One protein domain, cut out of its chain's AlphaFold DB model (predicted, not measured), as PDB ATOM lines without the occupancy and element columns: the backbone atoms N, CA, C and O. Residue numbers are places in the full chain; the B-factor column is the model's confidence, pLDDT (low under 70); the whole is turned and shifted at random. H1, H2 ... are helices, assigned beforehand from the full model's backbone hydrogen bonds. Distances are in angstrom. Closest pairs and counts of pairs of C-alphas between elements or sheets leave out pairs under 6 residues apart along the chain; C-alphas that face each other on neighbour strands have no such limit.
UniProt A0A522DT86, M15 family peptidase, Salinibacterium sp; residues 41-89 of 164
ATOM      1  N   GLN A  41     223.822 128.819 186.412       96.75
ATOM      2  CA  GLN A  41     225.087 128.711 187.141       96.75
ATOM      3  C   GLN A  41     225.178 127.427 187.977       96.75
ATOM      4  O   GLN A  41     226.235 126.808 188.011       96.75
ATOM      5  N   GLN A  42     224.082 127.007 188.614       97.31
ATOM      6  CA  GLN A  42     224.054 125.799 189.443       97.31
ATOM      7  C   GLN A  42     224.197 124.532 188.593       97.31
ATOM      8  O   GLN A  42     224.960 123.640 188.951       97.31
ATOM      9  N   GLU A  43     223.526 124.473 187.439       97.44
ATOM     10  CA  GLU A  43     223.680 123.361 186.491       97.44
ATOM     11  C   GLU A  43     225.114 123.275 185.963       97.44
ATOM     12  O   GLU A  43     225.700 122.193 185.921       97.44
ATOM     13  N   GLN A  44     225.710 124.417 185.612       97.81
ATOM     14  CA  GLN A  44     227.093 124.470 185.145       97.81
ATOM     15  C   GLN A  44     228.078 124.039 186.244       97.81
ATOM     16  O   GLN A  44     229.006 123.283 185.963       97.81
ATOM     17  N   TRP A  45     227.846 124.448 187.494       98.25
ATOM     18  CA  TRP A  45     228.636 124.016 188.646       98.25
ATOM     19  C   TRP A  45     228.540 122.502 188.883       98.25
ATOM     20  O   TRP A  45     229.561 121.841 189.069       98.25
ATOM     21  N   ALA A  46     227.337 121.927 188.802       98.06
ATOM     22  CA  ALA A  46     227.135 120.486 188.946       98.06
ATOM     23  C   ALA A  46     227.872 119.675 187.861       98.06
ATOM     24  O   ALA A  46     228.403 118.603 188.151       98.06
ATOM     25  N   LEU A  47     227.945 120.184 186.623       97.31
ATOM     26  CA  LEU A  47     228.753 119.583 185.552       97.31
ATOM     27  C   LEU A  47     230.255 119.759 185.797       97.31
ATOM     28  O   LEU A  47     231.029 118.830 185.581       97.31
ATOM     29  N   TRP A  48     230.679 120.934 186.258       98.12
ATOM     30  CA  TRP A  48     232.082 121.205 186.561       98.12
ATOM     31  C   TRP A  48     232.615 120.329 187.698       98.12
ATOM     32  O   TRP A  48     233.756 119.878 187.630       98.12
ATOM     33  N   ALA A  49     231.798 120.033 188.710       98.31
ATOM     34  CA  ALA A  49     232.189 119.199 189.846       98.31
ATOM     35  C   ALA A  49     232.561 117.755 189.449       98.31
ATOM     36  O   ALA A  49     233.353 117.111 190.142       98.31
ATOM     37  N   GLN A  50     232.027 117.248 188.331       98.44
ATOM     38  CA  GLN A  50     232.328 115.907 187.830       98.44
ATOM     39  C   GLN A  50     233.823 115.762 187.499       98.44
ATOM     40  O   GLN A  50     234.404 116.605 186.809       98.44
ATOM     41  N   GLY A  51     234.457 114.708 188.020       97.81
ATOM     42  CA  GLY A  51     235.906 114.498 187.907       97.81
ATOM     43  C   GLY A  51     236.756 115.365 188.840       97.81
ATOM     44  O   GLY A  51     237.981 115.302 188.770       97.81
ATOM     45  N   ARG A  52     236.135 116.185 189.702       98.06
ATOM     46  CA  ARG A  52     236.826 117.112 190.621       98.06
ATOM     47  C   ARG A  52     236.447 116.926 192.090       98.06
ATOM     48  O   ARG A  52     237.250 117.252 192.958       98.06
ATOM     49  N   MET A  53     235.250 116.412 192.365       98.44
ATOM     50  CA  MET A  53     234.725 116.155 193.714       98.44
ATOM     51  C   MET A  53     234.378 114.671 193.908       98.44
ATOM     52  O   MET A  53     234.388 113.885 192.952       98.44
ATOM     53  N   SER A  54     234.072 114.268 195.146       98.44
ATOM     54  CA  SER A  54     233.653 112.891 195.436       98.44
ATOM     55  C   SER A  54     232.326 112.544 194.747       98.44
ATOM     56  O   SER A  54     231.526 113.424 194.425       98.44
ATOM     57  N   LEU A  55     232.072 111.250 194.518       98.69
ATOM     58  CA  LEU A  55     230.848 110.803 193.842       98.69
ATOM     59  C   LEU A  55     229.576 111.265 194.572       98.69
ATOM     60  O   LEU A  55     228.616 111.672 193.919       98.69
ATOM     61  N   ASP A  56     229.584 111.227 195.905       98.69
ATOM     62  CA  ASP A  56     228.444 111.631 196.730       98.69
ATOM     63  C   ASP A  56     228.179 113.136 196.614       98.69
ATOM     64  O   ASP A  56     227.036 113.545 196.409       98.69
ATOM     65  N   GLU A  57     229.229 113.962 196.654       98.69
ATOM     66  CA  GLU A  57     229.110 115.410 196.458       98.69
ATOM     67  C   GLU A  57     228.602 115.750 195.053       98.69
ATOM     68  O   GLU A  57     227.680 116.553 194.904       98.69
ATOM     69  N   VAL A  58     229.152 115.111 194.013       98.62
ATOM     70  CA  VAL A  58     228.720 115.332 192.625       98.62
ATOM     71  C   VAL A  58     227.259 114.932 192.447       98.62
ATOM     72  O   VAL A  58     226.479 115.691 191.874       98.62
ATOM     73  N   ASN A  59     226.846 113.774 192.964       98.69
ATOM     74  CA  ASN A  59     225.461 113.329 192.852       98.69
ATOM     75  C   ASN A  59     224.495 114.209 193.655       98.69
ATOM     76  O   ASN A  59     223.399 114.479 193.167       98.69
ATOM     77  N   ALA A  60     224.898 114.730 194.818       98.62
ATOM     78  CA  ALA A  60     224.106 115.708 195.561       98.62
ATOM     79  C   ALA A  60     223.896 117.006 194.757       98.62
ATOM     80  O   ALA A  60     222.766 117.485 194.646       98.62
ATOM     81  N   LEU A  61     224.956 117.536 194.134       98.50
ATOM     82  CA  LEU A  61     224.876 118.722 193.274       98.50
ATOM     83  C   LEU A  61     223.996 118.483 192.043       98.50
ATOM     84  O   LEU A  61     223.166 119.323 191.707       98.50
ATOM     85  N   ARG A  62     224.139 117.325 191.387       98.25
ATOM     86  CA  ARG A  62     223.334 116.942 190.217       98.25
ATOM     87  C   ARG A  62     221.854 116.816 190.560       98.25
ATOM     88  O   ARG A  62     221.019 117.362 189.846       98.25
ATOM     89  N   LEU A  63     221.523 116.163 191.673       98.12
ATOM     90  CA  LEU A  63     220.139 116.029 192.129       98.12
ATOM     91  C   LEU A  63     219.508 117.387 192.469       98.12
ATOM     92  O   LEU A  63     218.343 117.605 192.139       98.12
ATOM     93  N   ALA A  64     220.275 118.314 193.057       98.06
ATOM     94  CA  ALA A  64     219.807 119.665 193.375       98.06
ATOM     95  C   ALA A  64     219.379 120.475 192.136       98.06
ATOM     96  O   ALA A  64     218.574 121.393 192.261       98.06
ATOM     97  N   VAL A  65     219.878 120.111 190.949       96.69
ATOM     98  CA  VAL A  65     219.526 120.723 189.654       96.69
ATOM     99  C   VAL A  65     218.759 119.772 188.729       96.69
ATOM    100  O   VAL A  65     218.706 119.974 187.521       96.69
ATOM    101  N   HIS A  66     218.162 118.715 189.286       95.75
ATOM    102  CA  HIS A  66     217.351 117.730 188.558       95.75
ATOM    103  C   HIS A  66     218.091 116.937 187.467       95.75
ATOM    104  O   HIS A  66     217.469 116.368 186.569       95.75
ATOM    105  N   PHE A  67     219.415 116.838 187.558       95.31
ATOM    106  CA  PHE A  67     220.186 115.903 186.749       95.31
ATOM    107  C   PHE A  67     220.153 114.506 187.360       95.31
ATOM    108  O   PHE A  67     220.151 114.325 188.579       95.31
ATOM    109  N   ALA A  68     220.179 113.494 186.492       96.75
ATOM    110  CA  ALA A  68     220.348 112.118 186.929       96.75
ATOM    111  C   ALA A  68     221.716 111.945 187.619       96.75
ATOM    112  O   ALA A  68     222.706 112.530 187.147       96.75
ATOM    113  N   PRO A  69     221.796 111.139 188.690       98.12
ATOM    114  CA  PRO A  69     223.070 110.774 189.291       98.12
ATOM    115  C   PRO A  69     223.936 109.999 188.290       98.12
ATOM    116  O   PRO A  69     223.438 109.398 187.336       98.12
ATOM    117  N   ILE A  70     225.243 110.018 188.514       98.19
ATOM    118  CA  ILE A  70     226.245 109.327 187.703       98.19
ATOM    119  C   ILE A  70     226.907 108.203 188.498       98.19
ATOM    120  O   ILE A  70     226.778 108.104 189.720       98.19
ATOM    121  N   THR A  71     227.624 107.343 187.782       98.19
ATOM    122  CA  THR A  71     228.417 106.258 188.362       98.19
ATOM    123  C   THR A  71     229.818 106.740 188.737       98.19
ATOM    124  O   THR A  71     230.297 107.761 188.240       98.19
ATOM    125  N   ALA A  72     230.515 105.957 189.569       98.19
ATOM    126  CA  ALA A  72     231.925 106.192 189.874       98.19
ATOM    127  C   ALA A  72     232.795 106.244 188.606       98.19
ATOM    128  O   ALA A  72     233.707 107.060 188.530       98.19
ATOM    129  N   GLU A  73     232.486 105.411 187.605       97.62
ATOM    130  CA  GLU A  73     233.206 105.387 186.328       97.62
ATOM    131  C   GLU A  73     233.042 106.701 185.560       97.62
ATOM    132  O   GLU A  73     234.029 107.320 185.176       97.62
ATOM    133  N   ALA A  74     231.802 107.177 185.407       96.38
ATOM    134  CA  ALA A  74     231.526 108.450 184.747       96.38
ATOM    135  C   ALA A  74     232.163 109.638 185.493       96.38
ATOM    136  O   ALA A  74     232.561 110.620 184.866       96.38
ATOM    137  N   ASN A  75     232.314 109.542 186.820       98.12
ATOM    138  CA  ASN A  75     232.954 110.574 187.632       98.12
ATOM    139  C   ASN A  75     234.493 110.566 187.578       98.12
ATOM    140  O   ASN A  75     235.117 111.374 188.256       98.12
ATOM    141  N   LYS A  76     235.136 109.682 186.805       97.44
ATOM    142  CA  LYS A  76     236.596 109.743 186.604       97.44
ATOM    143  C   LYS A  76     237.018 110.858 185.646       97.44
ATOM    144  O   LYS A  76     238.151 111.323 185.722       97.44
ATOM    145  N   GLY A  77     236.132 111.245 184.729       94.31
ATOM    146  CA  GLY A  77     236.388 112.266 183.716       94.31
ATOM    147  C   GLY A  77     235.732 113.600 184.051       94.31
ATOM    148  O   GLY A  77     234.724 113.654 184.752       94.31
ATOM    149  N   THR A  78     236.286 114.680 183.509       95.62
ATOM    150  CA  THR A  78     235.646 115.997 183.515       95.62
ATOM    151  C   THR A  78     234.776 116.149 182.265       95.62
ATOM    152  O   THR A  78     235.121 115.649 181.198       95.62
ATOM    153  N   VAL A  79     233.639 116.842 182.384       93.69
ATOM    154  CA  VAL A  79     232.723 117.106 181.246       93.69
ATOM    155  C   VAL A  79     232.700 118.572 180.821       93.69
ATOM    156  O   VAL A  79     232.074 118.942 179.838       93.69
ATOM    157  N   THR A  80     233.357 119.437 181.588       94.56
ATOM    158  CA  THR A  80     233.483 120.860 181.286       94.56
ATOM    159  C   THR A  80     234.649 121.466 182.063       94.56
ATOM    160  O   THR A  80     235.047 120.967 183.122       94.56
ATOM    161  N   ASN A  81     235.182 122.569 181.540       94.50
ATOM    162  CA  ASN A  81     236.192 123.411 182.188       94.50
ATOM    163  C   ASN A  81     235.621 124.756 182.674       94.50
ATOM    164  O   ASN A  81     236.359 125.587 183.200       94.50
ATOM    165  N   CYS A  82     234.315 124.980 182.510       96.12
ATOM    166  CA  CYS A  82     233.621 126.189 182.947       96.12
ATOM    167  C   CYS A  82     232.942 125.946 184.300       96.12
ATOM    168  O   CYS A  82     232.068 125.088 184.383       96.12
ATOM    169  N   ASP A  83     233.328 126.690 185.339       95.75
ATOM    170  CA  ASP A  83     232.777 126.576 186.702       95.75
ATOM    171  C   ASP A  83     231.433 127.301 186.880       95.75
ATOM    172  O   ASP A  83     230.737 127.120 187.875       95.75
ATOM    173  N   GLY A  84     231.055 128.132 185.910       94.69
ATOM    174  CA  GLY A  84     229.815 128.892 185.928       94.69
ATOM    175  C   GLY A  84     229.885 130.252 186.628       94.69
ATOM    176  O   GLY A  84     228.902 131.003 186.580       94.69
ATOM    177  N   VAL A  85     231.021 130.601 187.240       94.19
ATOM    178  CA  VAL A  85     231.236 131.849 187.991       94.19
ATOM    179  C   VAL A  85     232.399 132.636 187.392       94.19
ATOM    180  O   VAL A  85     232.176 133.707 186.824       94.19
ATOM    181  N   HIS A  86     233.621 132.105 187.499       94.31
ATOM    182  CA  HIS A  86     234.848 132.746 187.022       94.31
ATOM    183  C   HIS A  86     235.133 132.399 185.560       94.31
ATOM    184  O   HIS A  86     235.619 133.237 184.803       94.31
ATOM    185  N   SER A  87     234.777 131.182 185.151       95.06
ATOM    186  CA  SER A  87     234.835 130.692 183.779       95.06
ATOM    187  C   SER A  87     233.425 130.300 183.351       95.06
ATOM    188  O   SER A  87     232.929 129.218 183.671       95.06
ATOM    189  N   LYS A  88     232.746 131.218 182.660       95.38
ATOM    190  CA  LYS A  88     231.365 131.015 182.210       95.38
ATOM    191  C   LYS A  88     231.307 130.264 180.885       95.38
ATOM    192  O   LYS A  88     232.091 130.535 179.978       95.38
ATOM    193  N   SER A  89     230.337 129.362 180.770       95.88
ATOM    194  CA  SER A  89     229.995 128.702 179.509       95.88
ATOM    195  C   SER A  89     229.078 129.594 178.673       95.88
ATOM    196  O   SER A  89     228.206 130.270 179.216       95.88
TER     197      SER A  89
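What this domain is: This is residues 41 to 89 of the 164 residues of the protein "M15 family peptidase" of Salinibacterium sp (UniProt A0A522DT86). There is little regular structure here: a short helical hairpin, H1 and H2 side by side, with a long loop, residues 65 to 89, that wraps round it, first back past H2 and then past H1 towards where H1 begins. The printed part has 49 residues, with two named helices, H1 then H2, and no named strand. The class is all helix, with 19 of the 49 residues in named elements. The whole is compact, with a radius of gyration of the C-alphas of 9.8 A and spans of 26 by 20 by 13 A.

How they stand to each other: Start at the longest helix, H2, residues 55 to 64. It touches H1, residues 41 to 49; look at Ala 46 and Leu 61, whose C-alphas are the closest, 5.2 A apart. Their lines stand at a shallow tilt of 16 degrees, opposite ways, and they form a helical hairpin. In both helices every O i to N i+4 pair is within hydrogen-bond range.

Where its parts are: Find C-alpha 41 at (225.087, 128.711, 187.141); from there H1 runs 12.2 A to C-alpha 49. H2 runs 14.2 A to C-alpha 64 at (219.807, 119.665, 193.375).

The domain as a whole: The C-alphas of Glu 73 and His 86 are the farthest apart, 27.4 A. The link from H1 to H2 is tight, the printed part has no cut, and no printed residue is under 70 in pLDDT.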